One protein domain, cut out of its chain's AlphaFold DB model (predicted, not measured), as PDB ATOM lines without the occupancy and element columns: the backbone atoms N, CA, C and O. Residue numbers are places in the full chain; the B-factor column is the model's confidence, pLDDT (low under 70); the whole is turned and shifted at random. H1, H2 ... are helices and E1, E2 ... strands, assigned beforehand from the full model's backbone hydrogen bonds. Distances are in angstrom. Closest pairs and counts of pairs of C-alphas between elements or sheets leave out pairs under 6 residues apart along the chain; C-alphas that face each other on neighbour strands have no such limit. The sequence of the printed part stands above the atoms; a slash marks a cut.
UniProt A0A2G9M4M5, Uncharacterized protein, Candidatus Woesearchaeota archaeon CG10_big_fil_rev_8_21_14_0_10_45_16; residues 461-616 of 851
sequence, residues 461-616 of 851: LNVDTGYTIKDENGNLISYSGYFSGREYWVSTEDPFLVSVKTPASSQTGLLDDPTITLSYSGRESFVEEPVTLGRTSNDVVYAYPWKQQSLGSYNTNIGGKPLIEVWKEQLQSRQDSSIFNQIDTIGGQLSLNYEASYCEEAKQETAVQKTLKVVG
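AT A GLANCE: This is residues 461 to 616 of the 851 residues of an uncharacterized protein of Candidatus Woesearchaeota archaeon CG10_big_fil_rev_8_21_14_0_10_45_16 (UniProt A0A2G9M4M5). The domain is a sandwich of two sheets partly face to face: a long, twisted sheet of E4, E9, E8 and E6, and a smaller sheet of E1, E5 and E7, with the long hairpin E8 and E9 running past the smaller sheet at one end. At the other end of the long axis is the small hairpin E2 and E3 with the one-turn helix H1, while H2 lies off the smaller sheet, on the side away from the larger one. The printed part has 156 residues, with named elements in the order E1 E2 E3 H1 E4 E5 E6 E7 H2 E8 E9; the class is mixed, helices and strands, though only 73 residues, under half, are in named elements. The larger sheet, in the order E4 E9 E8 E6, is mixed, and the smaller, in the order E1 E5 E7, is antiparallel. The whole is compact, with a radius of gyration of the C-alphas of 16.8 A, and only just elongated, spanning 50 by 33 by 33 A.

IN THESE COORDINATES: E1, residues 461 to 464, begins at C-alpha 461, (0.488, -26.948, -32.382), and is 10.1 A long. E2, residues 468 to 470, and E3, residues 476 to 478, measure 7.0 A and 6.9 A. H1, residues 479 to 482, is 5.3 A long, and E4, residues 488 to 491, 10.1 A. E5, residues 496 to 501, is 16.1 A long; E6, residues 515 to 521, 18.9 A; E7, residues 539 to 544, 16.3 A. H2, residues 561 to 571, measures 15.6 A and begins at C-alpha 561, (-15.321, -14.533, -19.387). E8, residues 588 to 598, is 31.4 A long. E9, residues 602 to 615, is the longest strand, 40.4 A, and ends at C-alpha 615, (1.771, -37.052, -15.412).

HOW THE PARTS SIT: In the larger sheet, E9 and E8 form a hairpin, antiparallel at 166 degrees, with N 594 and O 606 2.9 A apart, within hydrogen-bond range. The pairing of E9 is staggered: it pairs with E8 over residues 602 to 612 and with E4 over residues 612 to 615. E4 is parallel to E9, with N 490 and O 613 2.9 A apart. On the other side of E8, E6 is antiparallel to it, with N 517 and O 593 2.8 A apart. In the smaller sheet, E5 is the inner strand: N 462 of E1 and O 499 are 2.9 A apart, and N 498 and O 542 of E7 2.8 A. In the sandwich, two sheets face to face, the parts that face each other are 9.7 A centre to centre; the closest C-alphas of E1 and E9 are those of Leu 461 and Val 608, 6.5 A apart. H1 only grazes the smaller sheet, with residues 479 to 481. E2 and E3 form a hairpin, with N 469 and O 477 2.9 A apart. H2 is not on either sheet of the sandwich and is apart from E5 and E9. In H2 every O i to N i+4 pair is within hydrogen-bond range; H1 is too short for such a pair.

THE WHOLE: The C-alphas farthest apart are those of Gly 474 and Cys 599, at 53.5 A. The printed part has no cut. Four links are long: E5 to E6, E6 to E7, E7 to H2 and H2 to E8. In the E6 to E7 link, residues 531 to 532 pair antiparallel with residues 517 to 518 of E6. The mean pLDDT of the printed part is 71.4; 60 residues are under 70, among them 524 to 537 and 544 to 581, and the mean of H2 is 51.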
ATOM      1  N   LEU A 461       1.195 -26.215 -33.417       89.81
ATOM      2  CA  LEU A 461       0.488 -26.948 -32.382       89.81
ATOM      3  C   LEU A 461       1.153 -26.624 -31.049       89.81
ATOM      4  O   LEU A 461       2.176 -27.211 -30.709       89.81
ATOM      5  N   ASN A 462       0.589 -25.702 -30.281       89.12
ATOM      6  CA  ASN A 462       1.115 -25.343 -28.969       89.12
ATOM      7  C   ASN A 462       0.221 -25.900 -27.855       89.12
ATOM      8  O   ASN A 462      -1.003 -25.932 -27.980       89.12
ATOM      9  N   VAL A 463       0.843 -26.320 -26.756       86.06
ATOM     10  CA  VAL A 463       0.172 -26.907 -25.595       86.06
ATOM     11  C   VAL A 463       0.477 -26.031 -24.388       86.06
ATOM     12  O   VAL A 463       1.639 -25.832 -24.028       86.06
ATOM     13  N   ASP A 464      -0.570 -25.491 -23.775       82.06
ATOM     14  CA  ASP A 464      -0.474 -24.615 -22.611       82.06
ATOM     15  C   ASP A 464      -1.381 -25.122 -21.489       82.06
ATOM     16  O   ASP A 464      -2.453 -25.663 -21.727       82.06
ATOM     17  N   THR A 465      -0.955 -24.951 -20.247       73.56
ATOM     18  CA  THR A 465      -1.708 -25.341 -19.046       73.56
ATOM     19  C   THR A 465      -2.173 -24.116 -18.255       73.56
ATOM     20  O   THR A 465      -2.879 -24.251 -17.261       73.56
ATOM     21  N   GLY A 466      -1.773 -22.908 -18.679       69.69
ATOM     22  CA  GLY A 466      -1.993 -21.656 -17.953       69.69
ATOM     23  C   GLY A 466      -1.041 -21.450 -16.768       69.69
ATOM     24  O   GLY A 466      -1.038 -20.375 -16.166       69.69
ATOM     25  N   TYR A 467      -0.212 -22.445 -16.434       71.00
ATOM     26  CA  TYR A 467       0.733 -22.370 -15.325       71.00
ATOM     27  C   TYR A 467       2.011 -21.593 -15.679       71.00
ATOM     28  O   TYR A 467       2.396 -21.428 -16.840       71.00
ATOM     29  N   THR A 468       2.715 -21.146 -14.637       70.00
ATOM     30  CA  THR A 468       4.085 -20.631 -14.746       70.00
ATOM     31  C   THR A 468       5.036 -21.469 -13.902       70.00
ATOM     32  O   THR A 468       4.662 -22.015 -12.859       70.00
ATOM     33  N   ILE A 469       6.271 -21.589 -14.381       75.00
ATOM     34  CA  ILE A 469       7.331 -22.406 -13.791       75.00
ATOM     35  C   ILE A 469       8.544 -21.508 -13.557       75.00
ATOM     36  O   ILE A 469       8.813 -20.606 -14.350       75.00
ATOM     37  N   LYS A 470       9.284 -21.746 -12.470       76.12
ATOM     38  CA  LYS A 470      10.594 -21.118 -12.269       76.12
ATOM     39  C   LYS A 470      11.649 -21.824 -13.124       76.12
ATOM     40  O   LYS A 470      11.822 -23.033 -12.997       76.12
ATOM     41  N   ASP A 471      12.338 -21.076 -13.981       79.44
ATOM     42  CA  ASP A 471      13.501 -21.566 -14.728       79.44
ATOM     43  C   ASP A 471      14.683 -21.901 -13.789       79.44
ATOM     44  O   ASP A 471      14.628 -21.685 -12.575       79.44
ATOM     45  N   GLU A 472      15.790 -22.398 -14.349       81.38
ATOM     46  CA  GLU A 472      17.016 -22.721 -13.594       81.38
ATOM     47  C   GLU A 472      17.627 -21.510 -12.852       81.38
ATOM     48  O   GLU A 472      18.423 -21.685 -11.929       81.38
ATOM     49  N   ASN A 473      17.232 -20.283 -13.214       85.44
ATOM     50  CA  ASN A 473      17.664 -19.029 -12.597       85.44
ATOM     51  C   ASN A 473      16.633 -18.469 -11.592       85.44
ATOM     52  O   ASN A 473      16.885 -17.441 -10.963       85.44
ATOM     53  N   GLY A 474      15.475 -19.120 -11.428       81.38
ATOM     54  CA  GLY A 474      14.375 -18.686 -10.565       81.38
ATOM     55  C   GLY A 474      13.382 -17.698 -11.197       81.38
ATOM     56  O   GLY A 474      12.488 -17.228 -10.488       81.38
ATOM     57  N   ASN A 475      13.500 -17.389 -12.493       83.25
ATOM     58  CA  ASN A 475      12.570 -16.526 -13.225       83.25
ATOM     59  C   ASN A 475      11.263 -17.267 -13.516       83.25
ATOM     60  O   ASN A 475      11.296 -18.401 -13.986       83.25
ATOM     61  N   LEU A 476      10.114 -16.616 -13.322       76.44
ATOM     62  CA  LEU A 476       8.832 -17.155 -13.781       76.44
ATOM     63  C   LEU A 476       8.742 -17.068 -15.310       76.44
ATOM     64  O   LEU A 476       8.784 -15.973 -15.870       76.44
ATOM     65  N   ILE A 477       8.580 -18.215 -15.964       77.69
ATOM     66  CA  ILE A 477       8.291 -18.334 -17.396       77.69
ATOM     67  C   ILE A 477       6.988 -19.112 -17.611       77.69
ATOM     68  O   ILE A 477       6.559 -19.870 -16.736       77.69
ATOM     69  N   SER A 478       6.327 -18.907 -18.756       76.69
ATOM     70  CA  SER A 478       5.109 -19.654 -19.090       76.69
ATOM     71  C   SER A 478       5.406 -21.143 -19.237       76.69
ATOM     72  O   SER A 478       6.515 -21.537 -19.611       76.69
ATOM     73  N   TYR A 479       4.393 -21.972 -18.990       76.12
ATOM     74  CA  TYR A 479       4.465 -23.411 -19.210       76.12
ATOM     75  C   TYR A 479       4.975 -23.756 -20.620       76.12
ATOM     76  O   TYR A 479       5.979 -24.450 -20.790       76.12
ATOM     77  N   SER A 480       4.339 -23.165 -21.633       74.38
ATOM     78  CA  SER A 480       4.713 -23.262 -23.047       74.38
ATOM     79  C   SER A 480       6.161 -22.818 -23.327       74.38
ATOM     80  O   SER A 480       6.849 -23.435 -24.140       74.38
ATOM     81  N   GLY A 481       6.669 -21.806 -22.614       77.88
ATOM     82  CA  GLY A 481       8.058 -21.348 -22.713       77.88
ATOM     83  C   GLY A 481       9.074 -22.315 -22.096       77.88
ATOM     84  O   GLY A 481      10.143 -22.516 -22.669       77.88
ATOM     85  N   TYR A 482       8.741 -22.958 -20.970       78.50
ATOM     86  CA  TYR A 482       9.607 -23.948 -20.310       78.50
ATOM     87  C   TYR A 482       9.759 -25.241 -21.136       78.50
ATOM     88  O   TYR A 482      10.826 -25.863 -21.139       78.50
ATOM     89  N   PHE A 483       8.696 -25.640 -21.843       75.06
ATOM     90  CA  PHE A 483       8.636 -26.880 -22.628       75.06
ATOM     91  C   PHE A 483       8.811 -26.691 -24.145       75.06
ATOM     92  O   PHE A 483       8.726 -27.663 -24.894       75.06
ATOM     93  N   SER A 484       9.135 -25.483 -24.612       71.50
ATOM     94  CA  SER A 484       9.454 -25.230 -26.024       71.50
ATOM     95  C   SER A 484      10.622 -26.114 -26.496       71.50
ATOM     96  O   SER A 484      11.747 -26.005 -26.006       71.50
ATOM     97  N   GLY A 485      10.339 -27.036 -27.424       71.12
ATOM     98  CA  GLY A 485      11.300 -28.037 -27.911       71.12
ATOM     99  C   GLY A 485      11.514 -29.250 -26.989       71.12
ATOM    100  O   GLY A 485      12.502 -29.966 -27.153       71.12
ATOM    101  N   ARG A 486      10.626 -29.487 -26.015       76.75
ATOM    102  CA  ARG A 486      10.665 -30.613 -25.064       76.75
ATOM    103  C   ARG A 486       9.342 -31.399 -25.070       76.75
ATOM    104  O   ARG A 486       8.385 -31.050 -25.752       76.75
ATOM    105  N   GLU A 487       9.314 -32.485 -24.302       85.62
ATOM    106  CA  GLU A 487       8.106 -33.240 -23.944       85.62
ATOM    107  C   GLU A 487       7.202 -32.372 -23.049       85.62
ATOM    108  O   GLU A 487       7.623 -31.997 -21.957       85.62
ATOM    109  N   TYR A 488       5.980 -32.059 -23.485       87.06
ATOM    110  CA  TYR A 488       5.003 -31.298 -22.694       87.06
ATOM    111  C   TYR A 488       4.351 -32.225 -21.669       87.06
ATOM    112  O   TYR A 488       4.012 -33.357 -22.001       87.06
ATOM    113  N   TRP A 489       4.150 -31.783 -20.431       85.31
ATOM    114  CA  TRP A 489       3.488 -32.586 -19.399       85.31
ATOM    115  C   TRP A 489       2.044 -32.117 -19.198       85.31
ATOM    116  O   TRP A 489       1.781 -30.966 -18.859       85.31
ATOM    117  N   VAL A 490       1.101 -33.033 -19.376       84.00
ATOM    118  CA  VAL A 490      -0.322 -32.825 -19.101       84.00
ATOM    119  C   VAL A 490      -0.718 -33.682 -17.909       84.00
ATOM    120  O   VAL A 490      -0.225 -34.795 -17.738       84.00
ATOM    121  N   SER A 491      -1.578 -33.151 -17.054       78.88
ATOM    122  CA  SER A 491      -2.046 -33.856 -15.866       78.88
ATOM    123  C   SER A 491      -3.187 -34.810 -16.214       78.88
ATOM    124  O   SER A 491      -3.946 -34.565 -17.150       78.88
ATOM    125  N   THR A 492      -3.359 -35.873 -15.430       73.12
ATOM    126  CA  THR A 492      -4.592 -36.681 -15.438       73.12
ATOM    127  C   THR A 492      -5.815 -35.901 -14.932       73.12
ATOM    128  O   THR A 492      -6.946 -36.347 -15.127       73.12
ATOM    129  N   GLU A 493      -5.599 -34.758 -14.266       67.12
ATOM    130  CA  GLU A 493      -6.620 -34.011 -13.518       67.12
ATOM    131  C   GLU A 493      -6.808 -32.555 -13.972       67.12
ATOM    132  O   GLU A 493      -7.913 -32.022 -13.872       67.12
ATOM    133  N   ASP A 494      -5.746 -31.904 -14.457       68.12
ATOM    134  CA  ASP A 494      -5.782 -30.496 -14.869       68.12
ATOM    135  C   ASP A 494      -6.226 -30.343 -16.334       68.12
ATOM    136  O   ASP A 494      -5.720 -31.063 -17.203       68.12
ATOM    137  N   PRO A 495      -7.106 -29.374 -16.655       68.38
ATOM    138  CA  PRO A 495      -7.397 -29.035 -18.039       68.38
ATOM    139  C   PRO A 495      -6.171 -28.408 -18.712       68.38
ATOM    140  O   PRO A 495      -5.386 -27.694 -18.085       68.38
ATOM    141  N   PHE A 496      -6.043 -28.628 -20.017       74.75
ATOM    142  CA  PHE A 496      -5.002 -28.008 -20.831       74.75
ATOM    143  C   PHE A 496      -5.570 -27.479 -22.145       74.75
ATOM    144  O   PHE A 496      -6.574 -27.957 -22.676       74.75
ATOM    145  N   LEU A 497      -4.905 -26.455 -22.658       78.81
ATOM    146  CA  LEU A 497      -5.216 -25.782 -23.899       78.81
ATOM    147  C   LEU A 497      -4.327 -26.331 -25.009       78.81
ATOM    148  O   LEU A 497      -3.108 -26.406 -24.868       78.81
ATOM    149  N   VAL A 498      -4.943 -26.654 -26.138       81.75
ATOM    150  CA  VAL A 498      -4.253 -26.932 -27.393       81.75
ATOM    151  C   VAL A 498      -4.565 -25.784 -28.338       81.75
ATOM    152  O   VAL A 498      -5.678 -25.671 -28.849       81.75
ATOM    153  N   SER A 499      -3.586 -24.910 -28.540       83.56
ATOM    154  CA  SER A 499      -3.652 -23.854 -29.545       83.56
ATOM    155  C   SER A 499      -3.191 -24.433 -30.873       83.56
ATOM    156  O   SER A 499      -2.013 -24.745 -31.048       83.56
ATOM    157  N   VAL A 500      -4.128 -24.573 -31.801       85.31
ATOM    158  CA  VAL A 500      -3.874 -24.946 -33.189       85.31
ATOM    159  C   VAL A 500      -3.791 -23.671 -34.010       85.31
ATOM    160  O   VAL A 500      -4.745 -22.892 -34.038       85.31
ATOM    161  N   LYS A 501      -2.677 -23.487 -34.710       89.50
ATOM    162  CA  LYS A 501      -2.570 -22.535 -35.806       89.50
ATOM    163  C   LYS A 501      -2.636 -23.295 -37.121       89.50
ATOM    164  O   LYS A 501      -1.906 -24.266 -37.315       89.50
ATOM    165  N   THR A 502      -3.495 -22.844 -38.018       87.56
ATOM    166  CA  THR A 502      -3.596 -23.324 -39.392       87.56
ATOM    167  C   THR A 502      -3.073 -22.265 -40.360       87.56
ATOM    168  O   THR A 502      -3.018 -21.076 -40.019       87.56
ATOM    169  N   PRO A 503      -2.776 -22.651 -41.612       88.19
ATOM    170  CA  PRO A 503      -2.693 -21.711 -42.719       88.19
ATOM    171  C   PRO A 503      -3.938 -20.816 -42.774       88.19
ATOM    172  O   PRO A 503      -4.989 -21.150 -42.218       88.19
ATOM    173  N   ALA A 504      -3.845 -19.691 -43.491       84.94
ATOM    174  CA  ALA A 504      -4.995 -18.805 -43.698       84.94
ATOM    175  C   ALA A 504      -6.137 -19.500 -44.478       84.94
ATOM    176  O   ALA A 504      -6.070 -20.693 -44.770       84.94
ATOM    177  N   SER A 505      -7.166 -18.770 -44.910       82.88
ATOM    178  CA  SER A 505      -7.963 -19.249 -46.053       82.88
ATOM    179  C   SER A 505      -7.168 -19.075 -47.349       82.88
ATOM    180  O   SER A 505      -6.380 -18.133 -47.464       82.88
ATOM    181  N   SER A 506      -7.357 -19.968 -48.322       84.38
ATOM    182  CA  SER A 506      -6.791 -19.754 -49.656       84.38
ATOM    183  C   SER A 506      -7.468 -18.555 -50.323       84.38
ATOM    184  O   SER A 506      -8.645 -18.291 -50.066       84.38
ATOM    185  N   GLN A 507      -6.746 -17.813 -51.167       74.75
ATOM    186  CA  GLN A 507      -7.294 -16.610 -51.816       74.75
ATOM    187  C   GLN A 507      -8.392 -16.912 -52.846       74.75
ATOM    188  O   GLN A 507      -9.031 -15.994 -53.359       74.75
ATOM    189  N   THR A 508      -8.607 -18.180 -53.178       63.25
ATOM    190  CA  THR A 508      -9.450 -18.587 -54.290       63.25
ATOM    191  C   THR A 508     -10.443 -19.657 -53.832       63.25
ATOM    192  O   THR A 508     -10.105 -20.560 -53.067       63.25
ATOM    193  N   GLY A 509     -11.682 -19.596 -54.328       69.25
ATOM    194  CA  GLY A 509     -12.689 -20.656 -54.142       69.25
ATOM    195  C   GLY A 509     -12.396 -21.911 -54.974       69.25
ATOM    196  O   GLY A 509     -13.319 -22.560 -55.454       69.25
ATOM    197  N   LEU A 510     -11.114 -22.186 -55.233       70.31
ATOM    198  CA  LEU A 510     -10.634 -23.260 -56.096       70.31
ATOM    199  C   LEU A 510     -10.289 -24.518 -55.294       70.31
ATOM    200  O   LEU A 510     -10.270 -25.594 -55.888       70.31
ATOM    201  N   LEU A 511     -10.065 -24.393 -53.982       75.12
ATOM    202  CA  LEU A 511      -9.796 -25.516 -53.085       75.12
ATOM    203  C   LEU A 511     -11.055 -26.006 -52.389       75.12
ATOM    204  O   LEU A 511     -11.893 -25.208 -51.956       75.12
ATOM    205  N   ASP A 512     -11.102 -27.317 -52.202       75.69
ATOM    206  CA  ASP A 512     -12.037 -27.953 -51.290       75.69
ATOM    207  C   ASP A 512     -11.691 -27.592 -49.835       75.69
ATOM    208  O   ASP A 512     -10.616 -27.067 -49.516       75.69
ATOM    209  N   ASP A 513     -12.639 -27.810 -48.927       78.19
ATOM    210  CA  ASP A 513     -12.471 -27.496 -47.511       78.19
ATOM    211  C   ASP A 513     -11.324 -28.347 -46.920       78.19
ATOM    212  O   ASP A 513     -11.406 -29.577 -46.954       78.19
ATOM    213  N   PRO A 514     -10.247 -27.735 -46.380       84.00
ATOM    214  CA  PRO A 514      -9.109 -28.495 -45.879       84.00
ATOM    215  C   PRO A 514      -9.526 -29.340 -44.676       84.00
ATOM    216  O   PRO A 514     -10.185 -28.855 -43.751       84.00
ATOM    217  N   THR A 515      -9.109 -30.603 -44.666       85.50
ATOM    218  CA  THR A 515      -9.392 -31.518 -43.561       85.50
ATOM    219  C   THR A 515      -8.323 -31.347 -42.494       85.50
ATOM    220  O   THR A 515      -7.166 -31.719 -42.670       85.50
ATOM    221  N   ILE A 516      -8.716 -30.770 -41.361       84.44
ATOM    222  CA  ILE A 516      -7.827 -30.559 -40.219       84.44
ATOM    223  C   ILE A 516      -8.180 -31.590 -39.156       84.44
ATOM    224  O   ILE A 516      -9.281 -31.556 -38.612       84.44
ATOM    225  N   THR A 517      -7.247 -32.493 -38.868       84.19
ATOM    226  CA  THR A 517      -7.418 -33.603 -37.930       84.19
ATOM    227  C   THR A 517      -6.474 -33.441 -36.748       84.19
ATOM    228  O   THR A 517      -5.260 -33.591 -36.882       84.19
ATOM    229  N   LEU A 518      -7.037 -33.189 -35.564       84.00
ATOM    230  CA  LEU A 518      -6.302 -33.288 -34.304       84.00
ATOM    231  C   LEU A 518      -6.494 -34.693 -33.713       84.00
ATOM    232  O   LEU A 518      -7.622 -35.144 -33.506       84.00
ATOM    233  N   SER A 519      -5.386 -35.388 -33.460       83.69
ATOM    234  CA  SER A 519      -5.351 -36.784 -33.007       83.69
ATOM    235  C   SER A 519      -4.276 -36.998 -31.938       83.69
ATOM    236  O   SER A 519      -3.361 -36.187 -31.806       83.69
ATOM    237  N   TYR A 520      -4.363 -38.086 -31.167       83.75
ATOM    238  CA  TYR A 520      -3.298 -38.450 -30.229       83.75
ATOM    239  C   TYR A 520      -3.144 -39.957 -30.051       83.75
ATOM    240  O   TYR A 520      -4.125 -40.687 -29.895       83.75
ATOM    241  N   SER A 521      -1.889 -40.401 -30.040       79.75
ATOM    242  CA  SER A 521      -1.475 -41.792 -29.878       79.75
ATOM    243  C   SER A 521      -0.649 -41.970 -28.599       79.75
ATOM    244  O   SER A 521       0.576 -41.860 -28.601       79.75
ATOM    245  N   GLY A 522      -1.335 -42.257 -27.490       79.00
ATOM    246  CA  GLY A 522      -0.748 -42.748 -26.236       79.00
ATOM    247  C   GLY A 522      -1.209 -44.174 -25.920       79.00
ATOM    248  O   GLY A 522      -1.935 -44.786 -26.706       79.00
ATOM    249  N   ARG A 523      -0.825 -44.718 -24.754       70.56
ATOM    250  CA  ARG A 523      -1.359 -46.021 -24.290       70.56
ATOM    251  C   ARG A 523      -2.868 -46.013 -24.076       70.56
ATOM    252  O   ARG A 523      -3.513 -47.048 -24.227       70.56
ATOM    253  N   GLU A 524      -3.403 -44.850 -23.740       63.91
ATOM    254  CA  GLU A 524      -4.822 -44.563 -23.823       63.91
ATOM    255  C   GLU A 524      -5.036 -43.701 -25.066       63.91
ATOM    256  O   GLU A 524      -4.544 -42.576 -25.146       63.91
ATOM    257  N   SER A 525      -5.744 -44.233 -26.060       52.78
ATOM    258  CA  SER A 525      -6.344 -43.395 -27.095       52.78
ATOM    259  C   SER A 525      -7.329 -42.439 -26.427       52.78
ATOM    260  O   SER A 525      -8.063 -42.865 -25.530       52.78
ATOM    261  N   PHE A 526      -7.442 -41.199 -26.917       56.69
ATOM    262  CA  PHE A 526      -8.680 -40.448 -26.682       56.69
ATOM    263  C   PHE A 526      -9.850 -41.356 -27.076       56.69
ATOM    264  O   PHE A 526      -9.816 -41.997 -28.125       56.69
ATOM    265  N   VAL A 527     -10.869 -41.447 -26.223       47.84
ATOM    266  CA  VAL A 527     -11.996 -42.389 -26.390       47.84
ATOM    267  C   VAL A 527     -12.912 -41.991 -27.566       47.84
ATOM    268  O   VAL A 527     -13.958 -42.592 -27.793       47.84
ATOM    269  N   GLU A 528     -12.549 -40.955 -28.320       53.38
ATOM    270  CA  GLU A 528     -13.414 -40.271 -29.270       53.38
ATOM    271  C   GLU A 528     -12.672 -39.957 -30.581       53.38
ATOM    272  O   GLU A 528     -11.454 -39.787 -30.604       53.38
ATOM    273  N   GLU A 529     -13.444 -39.919 -31.668       56.59
ATOM    274  CA  GLU A 529     -12.997 -39.778 -33.060       56.59
ATOM    275  C   GLU A 529     -12.148 -38.514 -33.323       56.59
ATOM    276  O   GLU A 529     -12.289 -37.523 -32.596       56.59
ATOM    277  N   PRO A 530     -11.290 -38.522 -34.371       59.84
ATOM    278  CA  PRO A 530     -10.521 -37.351 -34.794       59.84
ATOM    279  C   PRO A 530     -11.403 -36.107 -34.911       59.84
ATOM    280  O   PRO A 530     -12.428 -36.112 -35.594       59.84
ATOM    281  N   VAL A 531     -10.997 -35.020 -34.251       65.06
ATOM    282  CA  VAL A 531     -11.764 -33.772 -34.286       65.06
ATOM    283  C   VAL A 531     -11.477 -33.075 -35.611       65.06
ATOM    284  O   VAL A 531     -10.369 -32.581 -35.815       65.06
ATOM    285  N   THR A 532     -12.475 -33.030 -36.497       65.69
ATOM    286  CA  THR A 532     -12.448 -32.199 -37.708       65.69
ATOM    287  C   THR A 532     -12.707 -30.743 -37.329       65.69
ATOM    288  O   THR A 532     -13.764 -30.419 -36.783       65.69
ATOM    289  N   LEU A 533     -11.747 -29.854 -37.588       66.19
ATOM    290  CA  LEU A 533     -11.859 -28.458 -37.156       66.19
ATOM    291  C   LEU A 533     -12.679 -27.633 -38.163       66.19
ATOM    292  O   LEU A 533     -12.350 -27.571 -39.345       66.19
ATOM    293  N   GLY A 534     -13.731 -26.958 -37.692       61.84
ATOM    294  CA  GLY A 534     -14.534 -26.036 -38.501       61.84
ATOM    295  C   GLY A 534     -13.755 -24.791 -38.953       61.84
ATOM    296  O   GLY A 534     -12.939 -24.253 -38.206       61.84
ATOM    297  N   ARG A 535     -14.066 -24.312 -40.165       61.12
ATOM    298  CA  ARG A 535     -13.310 -23.364 -41.021       61.12
ATOM    299  C   ARG A 535     -13.086 -21.923 -40.495       61.12
ATOM    300  O   ARG A 535     -12.737 -21.049 -41.281       61.12
ATOM    301  N   THR A 536     -13.372 -21.611 -39.228       54.50
ATOM    302  CA  THR A 536     -13.723 -20.231 -38.813       54.50
ATOM    303  C   THR A 536     -12.598 -19.333 -38.285       54.50
ATOM    304  O   THR A 536     -12.840 -18.134 -38.144       54.50
ATOM    305  N   SER A 537     -11.391 -19.833 -38.007       63.16
ATOM    306  CA  SER A 537     -10.229 -18.972 -37.719       63.16
ATOM    307  C   SER A 537      -8.893 -19.687 -37.925       63.16
ATOM    308  O   SER A 537      -8.781 -20.882 -37.678       63.16
ATOM    309  N   ASN A 538      -7.873 -18.926 -38.341       75.75
ATOM    310  CA  ASN A 538      -6.504 -19.422 -38.551       75.75
ATOM    311  C   ASN A 538      -5.804 -19.809 -37.238       75.75
ATOM    312  O   ASN A 538      -4.815 -20.526 -37.254       75.75
ATOM    313  N   ASP A 539      -6.302 -19.311 -36.109       80.94
ATOM    314  CA  ASP A 539      -5.882 -19.694 -34.767       80.94
ATOM    315  C   ASP A 539      -7.139 -20.175 -34.026       80.94
ATOM    316  O   ASP A 539      -8.142 -19.452 -33.965       80.94
ATOM    317  N   VAL A 540      -7.117 -21.397 -33.490       74.44
ATOM    318  CA  VAL A 540      -8.205 -21.969 -32.683       74.44
ATOM    319  C   VAL A 540      -7.626 -22.609 -31.429       74.44
ATOM    320  O   VAL A 540      -6.696 -23.411 -31.504       74.44
ATOM    321  N   VAL A 541      -8.203 -22.295 -30.270       75.56
ATOM    322  CA  VAL A 541      -7.805 -22.889 -28.990       75.56
ATOM    323  C   VAL A 541      -8.864 -23.890 -28.536       75.56
ATOM    324  O   VAL A 541     -10.032 -23.545 -28.366       75.56
ATOM    325  N   TYR A 542      -8.439 -25.131 -28.320       72.50
ATOM    326  CA  TYR A 542      -9.246 -26.214 -27.760       72.50
ATOM    327  C   TYR A 542      -8.906 -26.381 -26.285       72.50
ATOM    328  O   TYR A 542      -7.734 -26.361 -25.926       72.50
ATOM    329  N   ALA A 543      -9.912 -26.562 -25.432       70.19
ATOM    330  CA  ALA A 543      -9.717 -26.780 -24.003       70.19
ATOM    331  C   ALA A 543     -10.081 -28.219 -23.650       70.19
ATOM    332  O   ALA A 543     -11.255 -28.547 -23.525       70.19
ATOM    333  N   TYR A 544      -9.089 -29.086 -23.487       68.00
ATOM    334  CA  TYR A 544      -9.304 -30.475 -23.094       68.00
ATOM    335  C   TYR A 544      -9.584 -30.549 -21.582       68.00
ATOM    336  O   TYR A 544      -8.862 -29.887 -20.833       68.00
ATOM    337  N   PRO A 545     -10.606 -31.304 -21.102       54.72
ATOM    338  CA  PRO A 545     -11.341 -32.407 -21.759       54.72
ATOM    339  C   PRO A 545     -12.394 -32.078 -22.832       54.72
ATOM    340  O   PRO A 545     -12.986 -32.996 -23.401       54.72
ATOM    341  N   TRP A 546     -12.743 -30.813 -23.039       56.69
ATOM    342  CA  TRP A 546     -14.057 -30.434 -23.552       56.69
ATOM    343  C   TRP A 546     -14.078 -30.088 -25.051       56.69
ATOM    344  O   TRP A 546     -13.458 -29.142 -25.522       56.69
ATOM    345  N   LYS A 547     -14.883 -30.842 -25.812       52.91
ATOM    346  CA  LYS A 547     -14.982 -30.802 -27.287       52.91
ATOM    347  C   LYS A 547     -15.436 -29.483 -27.933       52.91
ATOM    348  O   LYS A 547     -15.501 -29.423 -29.160       52.91
ATOM    349  N   GLN A 548     -15.839 -28.462 -27.180       52.81
ATOM    350  CA  GLN A 548     -16.418 -27.269 -27.798       52.81
ATOM    351  C   GLN A 548     -15.327 -26.377 -28.400       52.81
ATOM    352  O   GLN A 548     -14.493 -25.836 -27.677       52.81
ATOM    353  N   GLN A 549     -15.380 -26.170 -29.722       50.91
ATOM    354  CA  GLN A 549     -14.703 -25.039 -30.355       50.91
ATOM    355  C   GLN A 549     -15.129 -23.757 -29.634       50.91
ATOM    356  O   GLN A 549     -16.321 -23.438 -29.586       50.91
ATOM    357  N   SER A 550     -14.171 -22.999 -29.098       51.19
ATOM    358  CA  SER A 550     -14.462 -21.651 -28.624       51.19
ATOM    359  C   SER A 550     -14.805 -20.787 -29.836       51.19
ATOM    360  O   SER A 550     -13.941 -20.505 -30.665       51.19
ATOM    361  N   LEU A 551     -16.078 -20.409 -29.966       43.00
ATOM    362  CA  LEU A 551     -16.605 -19.701 -31.132       43.00
ATOM    363  C   LEU A 551     -16.036 -18.275 -31.230       43.00
ATOM    364  O   LEU A 551     -16.607 -17.330 -30.685       43.00
ATOM    365  N   GLY A 552     -14.919 -18.130 -31.941       48.69
ATOM    366  CA  GLY A 552     -14.351 -16.848 -32.353       48.69
ATOM    367  C   GLY A 552     -12.829 -16.779 -32.245       48.69
ATOM    368  O   GLY A 552     -12.207 -17.504 -31.470       48.69
ATOM    369  N   SER A 553     -12.236 -15.846 -32.992       43.72
ATOM    370  CA  SER A 553     -10.822 -15.474 -32.903       43.72
ATOM    371  C   SER A 553     -10.535 -14.757 -31.576       43.72
ATOM    372  O   SER A 553     -10.415 -13.527 -31.520       43.72
ATOM    373  N   TYR A 554     -10.488 -15.512 -30.481       47.50
ATOM    374  CA  TYR A 554     -10.138 -14.974 -29.176       47.50
ATOM    375  C   TYR A 554      -8.655 -14.607 -29.162       47.50
ATOM    376  O   TYR A 554      -7.777 -15.466 -29.153       47.50
ATOM    377  N   ASN A 555      -8.397 -13.297 -29.141       43.12
ATOM    378  CA  ASN A 555      -7.101 -12.728 -28.789       43.12
ATOM    379  C   ASN A 555      -6.581 -13.415 -27.512       43.12
ATOM    380  O   ASN A 555      -7.372 -13.637 -26.592       43.12
ATOM    381  N   THR A 556      -5.284 -13.726 -27.450       40.69
ATOM    382  CA  THR A 556      -4.627 -14.683 -26.529       40.69
ATOM    383  C   THR A 556      -4.630 -14.302 -25.038       40.69
ATOM    384  O   THR A 556      -3.897 -14.877 -24.237       40.69
ATOM    385  N   ASN A 557      -5.530 -13.407 -24.631       43.19
ATOM    386  CA  ASN A 557      -6.034 -13.271 -23.268       43.19
ATOM    387  C   ASN A 557      -6.854 -14.518 -22.876       43.19
ATOM    388  O   ASN A 557      -8.078 -14.476 -22.707       43.19
ATOM    389  N   ILE A 558      -6.143 -15.636 -22.729       43.81
ATOM    390  CA  ILE A 558      -6.589 -16.859 -22.068       43.81
ATOM    391  C   ILE A 558      -7.164 -16.450 -20.702       43.81
ATOM    392  O   ILE A 558      -6.451 -15.894 -19.871       43.81
ATOM    393  N   GLY A 559      -8.474 -16.645 -20.505       43.75
ATOM    394  CA  GLY A 559      -9.214 -16.112 -19.347       43.75
ATOM    395  C   GLY A 559     -10.399 -15.192 -19.682       43.75
ATOM    396  O   GLY A 559     -11.035 -14.655 -18.775       43.75
ATOM    397  N   GLY A 560     -10.742 -15.003 -20.963       43.09
ATOM    398  CA  GLY A 560     -11.977 -14.315 -21.356       43.09
ATOM    399  C   GLY A 560     -13.236 -14.954 -20.744       43.09
ATOM    400  O   GLY A 560     -13.456 -16.156 -20.887       43.09
ATOM    401  N   LYS A 561     -14.092 -14.129 -20.113       45.91
ATOM    402  CA  LYS A 561     -15.321 -14.533 -19.387       45.91
ATOM    403  C   LYS A 561     -16.157 -15.646 -20.066       45.91
ATOM    404  O   LYS A 561     -16.546 -16.564 -19.347       45.91
ATOM    405  N   PRO A 562     -16.411 -15.637 -21.396       51.22
ATOM    406  CA  PRO A 562     -17.226 -16.674 -22.039       51.22
ATOM    407  C   PRO A 562     -16.637 -18.089 -21.955       51.22
ATOM    408  O   PRO A 562     -17.388 -19.049 -21.830       51.22
ATOM    409  N   LEU A 563     -15.305 -18.230 -21.996       48.47
ATOM    410  CA  LEU A 563     -14.642 -19.541 -21.974       48.47
ATOM    411  C   LEU A 563     -14.844 -20.238 -20.618       48.47
ATOM    412  O   LEU A 563     -15.159 -21.422 -20.550       48.47
ATOM    413  N   ILE A 564     -14.720 -19.456 -19.543       49.25
ATOM    414  CA  ILE A 564     -14.874 -19.907 -18.155       49.25
ATOM    415  C   ILE A 564     -16.336 -20.280 -17.862       49.25
ATOM    416  O   ILE A 564     -16.588 -21.255 -17.157       49.25
ATOM    417  N   GLU A 565     -17.307 -19.552 -18.427       53.22
ATOM    418  CA  GLU A 565     -18.734 -19.885 -18.290       53.22
ATOM    419  C   GLU A 565     -19.082 -21.212 -18.993       53.22
ATOM    420  O   GLU A 565     -19.770 -22.043 -18.405       53.22
ATOM    421  N   VAL A 566     -18.527 -21.467 -20.186       51.94
ATOM    422  CA  VAL A 566     -18.682 -22.754 -20.894       51.94
ATOM    423  C   VAL A 566     -18.077 -23.915 -20.095       51.94
ATOM    424  O   VAL A 566     -18.731 -24.945 -19.919       51.94
ATOM    425  N   TRP A 567     -16.863 -23.755 -19.557       51.50
ATOM    426  CA  TRP A 567     -16.239 -24.782 -18.709       51.50
ATOM    427  C   TRP A 567     -17.078 -25.080 -17.466       51.50
ATOM    428  O   TRP A 567     -17.256 -26.239 -17.106       51.50
ATOM    429  N   LYS A 568     -17.628 -24.044 -16.829       52.22
ATOM    430  CA  LYS A 568     -18.495 -24.132 -15.648       52.22
ATOM    431  C   LYS A 568     -19.771 -24.940 -15.918       52.22
ATOM    432  O   LYS A 568     -20.081 -25.825 -15.123       52.22
ATOM    433  N   GLU A 569     -20.473 -24.699 -17.028       53.91
ATOM    434  CA  GLU A 569     -21.647 -25.506 -17.411       53.91
ATOM    435  C   GLU A 569     -21.268 -26.970 -17.704       53.91
ATOM    436  O   GLU A 569     -21.978 -27.902 -17.320       53.91
ATOM    437  N   GLN A 570     -20.117 -27.201 -18.342       51.59
ATOM    438  CA  GLN A 570     -19.675 -28.542 -18.732       51.59
ATOM    439  C   GLN A 570     -19.145 -29.371 -17.556       51.59
ATOM    440  O   GLN A 570     -19.488 -30.552 -17.449       51.59
ATOM    441  N   LEU A 571     -18.387 -28.760 -16.641       50.00
ATOM    442  CA  LEU A 571     -17.917 -29.354 -15.381       50.00
ATOM    443  C   LEU A 571     -19.073 -29.869 -14.511       50.00
ATOM    444  O   LEU A 571     -18.930 -30.887 -13.841       50.00
ATOM    445  N   GLN A 572     -20.230 -29.207 -14.552       53.16
ATOM    446  CA  GLN A 572     -21.434 -29.632 -13.832       53.16
ATOM    447  C   GLN A 572     -22.167 -30.812 -14.501       53.16
ATOM    448  O   GLN A 572     -23.029 -31.426 -13.874       53.16
ATOM    449  N   SER A 573     -21.842 -31.141 -15.757       51.25
ATOM    450  CA  SER A 573     -22.614 -32.076 -16.593       51.25
ATOM    451  C   SER A 573     -22.031 -33.493 -16.732       51.25
ATOM    452  O   SER A 573     -22.765 -34.410 -17.106       51.25
ATOM    453  N   ARG A 574     -20.737 -33.708 -16.441       51.97
ATOM    454  CA  ARG A 574     -20.076 -35.029 -16.524       51.97
ATOM    455  C   ARG A 574     -19.518 -35.460 -15.168       51.97
ATOM    456  O   ARG A 574     -18.716 -34.753 -14.574       51.97
ATOM    457  N   GLN A 575     -19.918 -36.649 -14.715       50.53
ATOM    458  CA  GLN A 575     -19.569 -37.186 -13.390       50.53
ATOM    459  C   GLN A 575     -18.237 -37.970 -13.355       50.53
ATOM    460  O   GLN A 575     -17.706 -38.209 -12.276       50.53
ATOM    461  N   ASP A 576     -17.680 -38.309 -14.523       52.81
ATOM    462  CA  ASP A 576     -16.319 -38.827 -14.708       52.81
ATOM    463  C   ASP A 576     -15.647 -38.052 -15.852       52.81
ATOM    464  O   ASP A 576     -16.172 -37.998 -16.968       52.81
ATOM    465  N   SER A 577     -14.520 -37.395 -15.559       50.25
ATOM    466  CA  SER A 577     -13.912 -36.364 -16.420       50.25
ATOM    467  C   SER A 577     -12.413 -36.540 -16.701       50.25
ATOM    468  O   SER A 577     -11.828 -35.693 -17.377       50.25
ATOM    469  N   SER A 578     -11.779 -37.620 -16.231       55.44
ATOM    470  CA  SER A 578     -10.370 -37.906 -16.535       55.44
ATOM    471  C   SER A 578     -10.208 -38.288 -18.009       55.44
ATOM    472  O   SER A 578     -10.631 -39.361 -18.430       55.44
ATOM    473  N   ILE A 579      -9.576 -37.402 -18.786       61.47
ATOM    474  CA  ILE A 579      -9.194 -37.644 -20.194       61.47
ATOM    475  C   ILE A 579      -8.255 -38.846 -20.273       61.47
ATOM    476  O   ILE A 579      -8.388 -39.707 -21.139       61.47
ATOM    477  N   PHE A 580      -7.304 -38.862 -19.341       67.75
ATOM    478  CA  PHE A 580      -6.310 -39.896 -19.166       67.75
ATOM    479  C   PHE A 580      -6.584 -40.571 -17.825       67.75
ATOM    480  O   PHE A 580      -6.512 -39.946 -16.766       67.75
ATOM    481  N   ASN A 581      -6.924 -41.851 -17.872       66.69
ATOM    482  CA  ASN A 581      -7.254 -42.675 -16.714       66.69
ATOM    483  C   ASN A 581      -5.997 -43.297 -16.084       66.69
ATOM    484  O   ASN A 581      -6.065 -43.860 -14.989       66.69
ATOM    485  N   GLN A 582      -4.846 -43.194 -16.758       70.56
ATOM    486  CA  GLN A 582      -3.545 -43.670 -16.295       70.56
ATOM    487  C   GLN A 582      -2.427 -42.673 -16.613       70.56
ATOM    488  O   GLN A 582      -2.412 -42.029 -17.659       70.56
ATOM    489  N   ILE A 583      -1.444 -42.612 -15.712       74.38
ATOM    490  CA  ILE A 583      -0.166 -41.921 -15.913       74.38
ATOM    491  C   ILE A 583       0.624 -42.681 -16.991       74.38
ATOM    492  O   ILE A 583       0.982 -43.846 -16.788       74.38
ATOM    493  N   ASP A 584       0.916 -42.035 -18.121       69.00
ATOM    494  CA  ASP A 584       1.680 -42.637 -19.217       69.00
ATOM    495  C   ASP A 584       3.176 -42.342 -19.049       69.00
ATOM    496  O   ASP A 584       3.645 -41.208 -19.157       69.00
ATOM    497  N   THR A 585       3.945 -43.397 -18.781       62.59
ATOM    498  CA  THR A 585       5.397 -43.323 -18.585       62.59
ATOM    499  C   THR A 585       6.201 -43.334 -19.884       62.59
ATOM    500  O   THR A 585       7.414 -43.130 -19.826       62.59
ATOM    501  N   ILE A 586       5.564 -43.579 -21.033       72.50
ATOM    502  CA  ILE A 586       6.223 -43.680 -22.347       72.50
ATOM    503  C   ILE A 586       6.051 -42.392 -23.170       72.50
ATOM    504  O   ILE A 586       6.915 -42.085 -23.988       72.50
ATOM    505  N   GLY A 587       4.996 -41.620 -22.891       79.81
ATOM    506  CA  GLY A 587       4.643 -40.404 -23.624       79.81
ATOM    507  C   GLY A 587       3.886 -40.723 -24.915       79.81
ATOM    508  O   GLY A 587       4.318 -41.554 -25.714       79.81
ATOM    509  N   GLY A 588       2.744 -40.068 -25.120       85.44
ATOM    510  CA  GLY A 588       1.974 -40.161 -26.359       85.44
ATOM    511  C   GLY A 588       2.284 -39.007 -27.311       85.44
ATOM    512  O   GLY A 588       2.821 -37.981 -26.895       85.44
ATOM    513  N   GLN A 589       1.945 -39.145 -28.592       88.50
ATOM    514  CA  GLN A 589       2.100 -38.060 -29.571       88.50
ATOM    515  C   GLN A 589       0.765 -37.371 -29.817       88.50
ATOM    516  O   GLN A 589      -0.171 -38.023 -30.266       88.50
ATOM    517  N   LEU A 590       0.673 -36.068 -29.541       88.12
ATOM    518  CA  LEU A 590      -0.415 -35.216 -30.021       88.12
ATOM    519  C   LEU A 590      -0.034 -34.745 -31.423       88.12
ATOM    520  O   LEU A 590       0.961 -34.039 -31.582       88.12
ATOM    521  N   SER A 591      -0.817 -35.145 -32.416       88.81
ATOM    522  CA  SER A 591      -0.550 -34.924 -33.834       88.81
ATOM    523  C   SER A 591      -1.663 -34.082 -34.441       88.81
ATOM    524  O   SER A 591      -2.820 -34.508 -34.499       88.81
ATOM    525  N   LEU A 592      -1.296 -32.890 -34.900       89.44
ATOM    526  CA  LEU A 592      -2.118 -32.053 -35.760       89.44
ATOM    527  C   LEU A 592      -1.737 -32.355 -37.205       89.44
ATOM    528  O   LEU A 592      -0.626 -32.031 -37.620       89.44
ATOM    529  N   ASN A 593      -2.669 -32.933 -37.953       89.00
ATOM    530  CA  ASN A 593      -2.540 -33.157 -39.384       89.00
ATOM    531  C   ASN A 593      -3.447 -32.156 -40.110       89.00
ATOM    532  O   ASN A 593      -4.612 -31.989 -39.741       89.00
ATOM    533  N   TYR A 594      -2.928 -31.502 -41.140       89.94
ATOM    534  CA  TYR A 594      -3.683 -30.637 -42.038       89.94
ATOM    535  C   TYR A 594      -3.530 -31.185 -43.454       89.94
ATOM    536  O   TYR A 594      -2.412 -31.320 -43.952       89.94
ATOM    537  N   GLU A 595      -4.657 -31.496 -44.083       90.00
ATOM    538  CA  GLU A 595      -4.754 -32.005 -45.446       90.00
ATOM    539  C   GLU A 595      -5.472 -30.962 -46.314       90.00
ATOM    540  O   GLU A 595      -6.644 -30.652 -46.088       90.00
ATOM    541  N   ALA A 596      -4.783 -30.419 -47.317       89.06
ATOM    542  CA  ALA A 596      -5.407 -29.641 -48.384       89.06
ATOM    543  C   ALA A 596      -5.537 -30.510 -49.637       89.06
ATOM    544  O   ALA A 596      -4.545 -31.059 -50.116       89.06
ATOM    545  N   SER A 597      -6.753 -30.611 -50.178       87.88
ATOM    546  CA  SER A 597      -6.992 -31.252 -51.470       87.88
ATOM    547  C   SER A 597      -7.083 -30.197 -52.568       87.88
ATOM    548  O   SER A 597      -7.889 -29.265 -52.511       87.88
ATOM    549  N   TYR A 598      -6.224 -30.352 -53.566       87.69
ATOM    550  CA  TYR A 598      -6.193 -29.573 -54.789       87.69
ATOM    551  C   TYR A 598      -6.795 -30.462 -55.888       87.69
ATOM    552  O   TYR A 598      -6.096 -31.264 -56.502       87.69
ATOM    553  N   CYS A 599      -8.115 -30.353 -56.071       79.38
ATOM    554  CA  CYS A 599      -8.895 -31.093 -57.071       79.38
ATOM    555  C   CYS A 599      -8.734 -32.623 -57.000       79.38
ATOM    556  O   CYS A 599      -8.420 -33.272 -57.992       79.38
ATOM    557  N   GLU A 600      -8.975 -33.175 -55.806       78.31
ATOM    558  CA  GLU A 600      -8.999 -34.608 -55.460       78.31
ATOM    559  C   GLU A 600      -7.651 -35.359 -55.578       78.31
ATOM    560  O   GLU A 600      -7.272 -36.066 -54.640       78.31
ATOM    561  N   GLU A 601      -6.887 -35.177 -56.659       75.50
ATOM    562  CA  GLU A 601      -5.654 -35.930 -56.960       75.50
ATOM    563  C   GLU A 601      -4.388 -35.403 -56.270       75.50
ATOM    564  O   GLU A 601      -3.442 -36.155 -55.999       75.50
ATOM    565  N   ALA A 602      -4.320 -34.098 -56.012       78.88
ATOM    566  CA  ALA A 602      -3.187 -33.473 -55.346       78.88
ATOM    567  C   ALA A 602      -3.544 -33.183 -53.889       78.88
ATOM    568  O   ALA A 602      -3.998 -32.100 -53.538       78.88
ATOM    569  N   LYS A 603      -3.333 -34.173 -53.020       86.00
ATOM    570  CA  LYS A 603      -3.395 -33.986 -51.568       86.00
ATOM    571  C   LYS A 603      -2.040 -33.527 -51.047       86.00
ATOM    572  O   LYS A 603      -1.027 -34.147 -51.362       86.00
ATOM    573  N   GLN A 604      -2.035 -32.455 -50.264       87.75
ATOM    574  CA  GLN A 604      -0.870 -31.995 -49.516       87.75
ATOM    575  C   GLN A 604      -1.142 -32.134 -48.026       87.75
ATOM    576  O   GLN A 604      -2.100 -31.561 -47.504       87.75
ATOM    577  N   GLU A 605      -0.292 -32.912 -47.364       89.12
ATOM    578  CA  GLU A 605      -0.393 -33.234 -45.948       89.12
ATOM    579  C   GLU A 605       0.797 -32.638 -45.202       89.12
ATOM    580  O   GLU A 605       1.955 -32.949 -45.477       89.12
ATOM    581  N   THR A 606       0.500 -31.804 -44.211       90.69
ATOM    582  CA  THR A 606       1.479 -31.302 -43.247       90.69
ATOM    583  C   THR A 606       1.078 -31.782 -41.857       90.69
ATOM    584  O   THR A 606      -0.105 -31.804 -41.507       90.69
ATOM    585  N   ALA A 607       2.057 -32.215 -41.064       91.06
ATOM    586  CA  ALA A 607       1.823 -32.781 -39.744       91.06
ATOM    587  C   ALA A 607       2.808 -32.212 -38.720       91.06
ATOM    588  O   ALA A 607       4.023 -32.307 -38.888       91.06
ATOM    589  N   VAL A 608       2.281 -31.676 -37.619       92.25
ATOM    590  CA  VAL A 608       3.073 -31.260 -36.456       92.25
ATOM    591  C   VAL A 608       2.708 -32.147 -35.283       92.25
ATOM    592  O   VAL A 608       1.545 -32.252 -34.891       92.25
ATOM    593  N   GLN A 609       3.731 -32.773 -34.706       92.81
ATOM    594  CA  GLN A 609       3.601 -33.655 -33.555       92.81
ATOM    595  C   GLN A 609       4.286 -33.030 -32.340       92.81
ATOM    596  O   GLN A 609       5.403 -32.517 -32.443       92.81
ATOM    597  N   LYS A 610       3.629 -33.086 -31.180       91.06
ATOM    598  CA  LYS A 610       4.219 -32.768 -29.875       91.06
ATOM    599  C   LYS A 610       4.061 -33.977 -28.960       91.06
ATOM    600  O   LYS A 610       2.971 -34.531 -28.830       91.06
ATOM    601  N   THR A 611       5.135 -34.361 -28.277       90.38
ATOM    602  CA  THR A 611       5.065 -35.430 -27.276       90.38
ATOM    603  C   THR A 611       4.391 -34.900 -26.015       90.38
ATOM    604  O   THR A 611       4.882 -33.935 -25.426       90.38
ATOM    605  N   LEU A 612       3.296 -35.539 -25.599       88.19
ATOM    606  CA  LEU A 612       2.651 -35.319 -24.310       88.19
ATOM    607  C   LEU A 612       3.017 -36.444 -23.342       88.19
ATOM    608  O   LEU A 612       2.738 -37.619 -23.592       88.19
ATOM    609  N   LYS A 613       3.562 -36.081 -22.185       87.75
ATOM    610  CA  LYS A 613       3.640 -36.952 -21.018       87.75
ATOM    611  C   LYS A 613       2.389 -36.769 -20.183       87.75
ATOM    612  O   LYS A 613       2.154 -35.674 -19.677       87.75
ATOM    613  N   VAL A 614       1.634 -37.838 -19.979       84.25
ATOM    614  CA  VAL A 614       0.577 -37.824 -18.970       84.25
ATOM    615  C   VAL A 614       1.222 -38.064 -17.610       84.25
ATOM    616  O   VAL A 614       1.633 -39.180 -17.295       84.25
ATOM    617  N   VAL A 615       1.323 -37.010 -16.808       82.50
ATOM    618  CA  VAL A 615       1.771 -37.052 -15.412       82.50
ATOM    619  C   VAL A 615       0.565 -37.050 -14.479       82.50
ATOM    620  O   VAL A 615      -0.507 -36.583 -14.840       82.50
ATOM    621  N   GLY A 616       0.731 -37.525 -13.245       75.25
ATOM    622  CA  GLY A 616      -0.313 -37.335 -12.228       75.25
ATOM    623  C   GLY A 616      -0.382 -35.899 -11.689       75.25
ATOM    624  O   GLY A 616      -1.293 -35.580 -10.941       75.25
TER     625      GLY A 616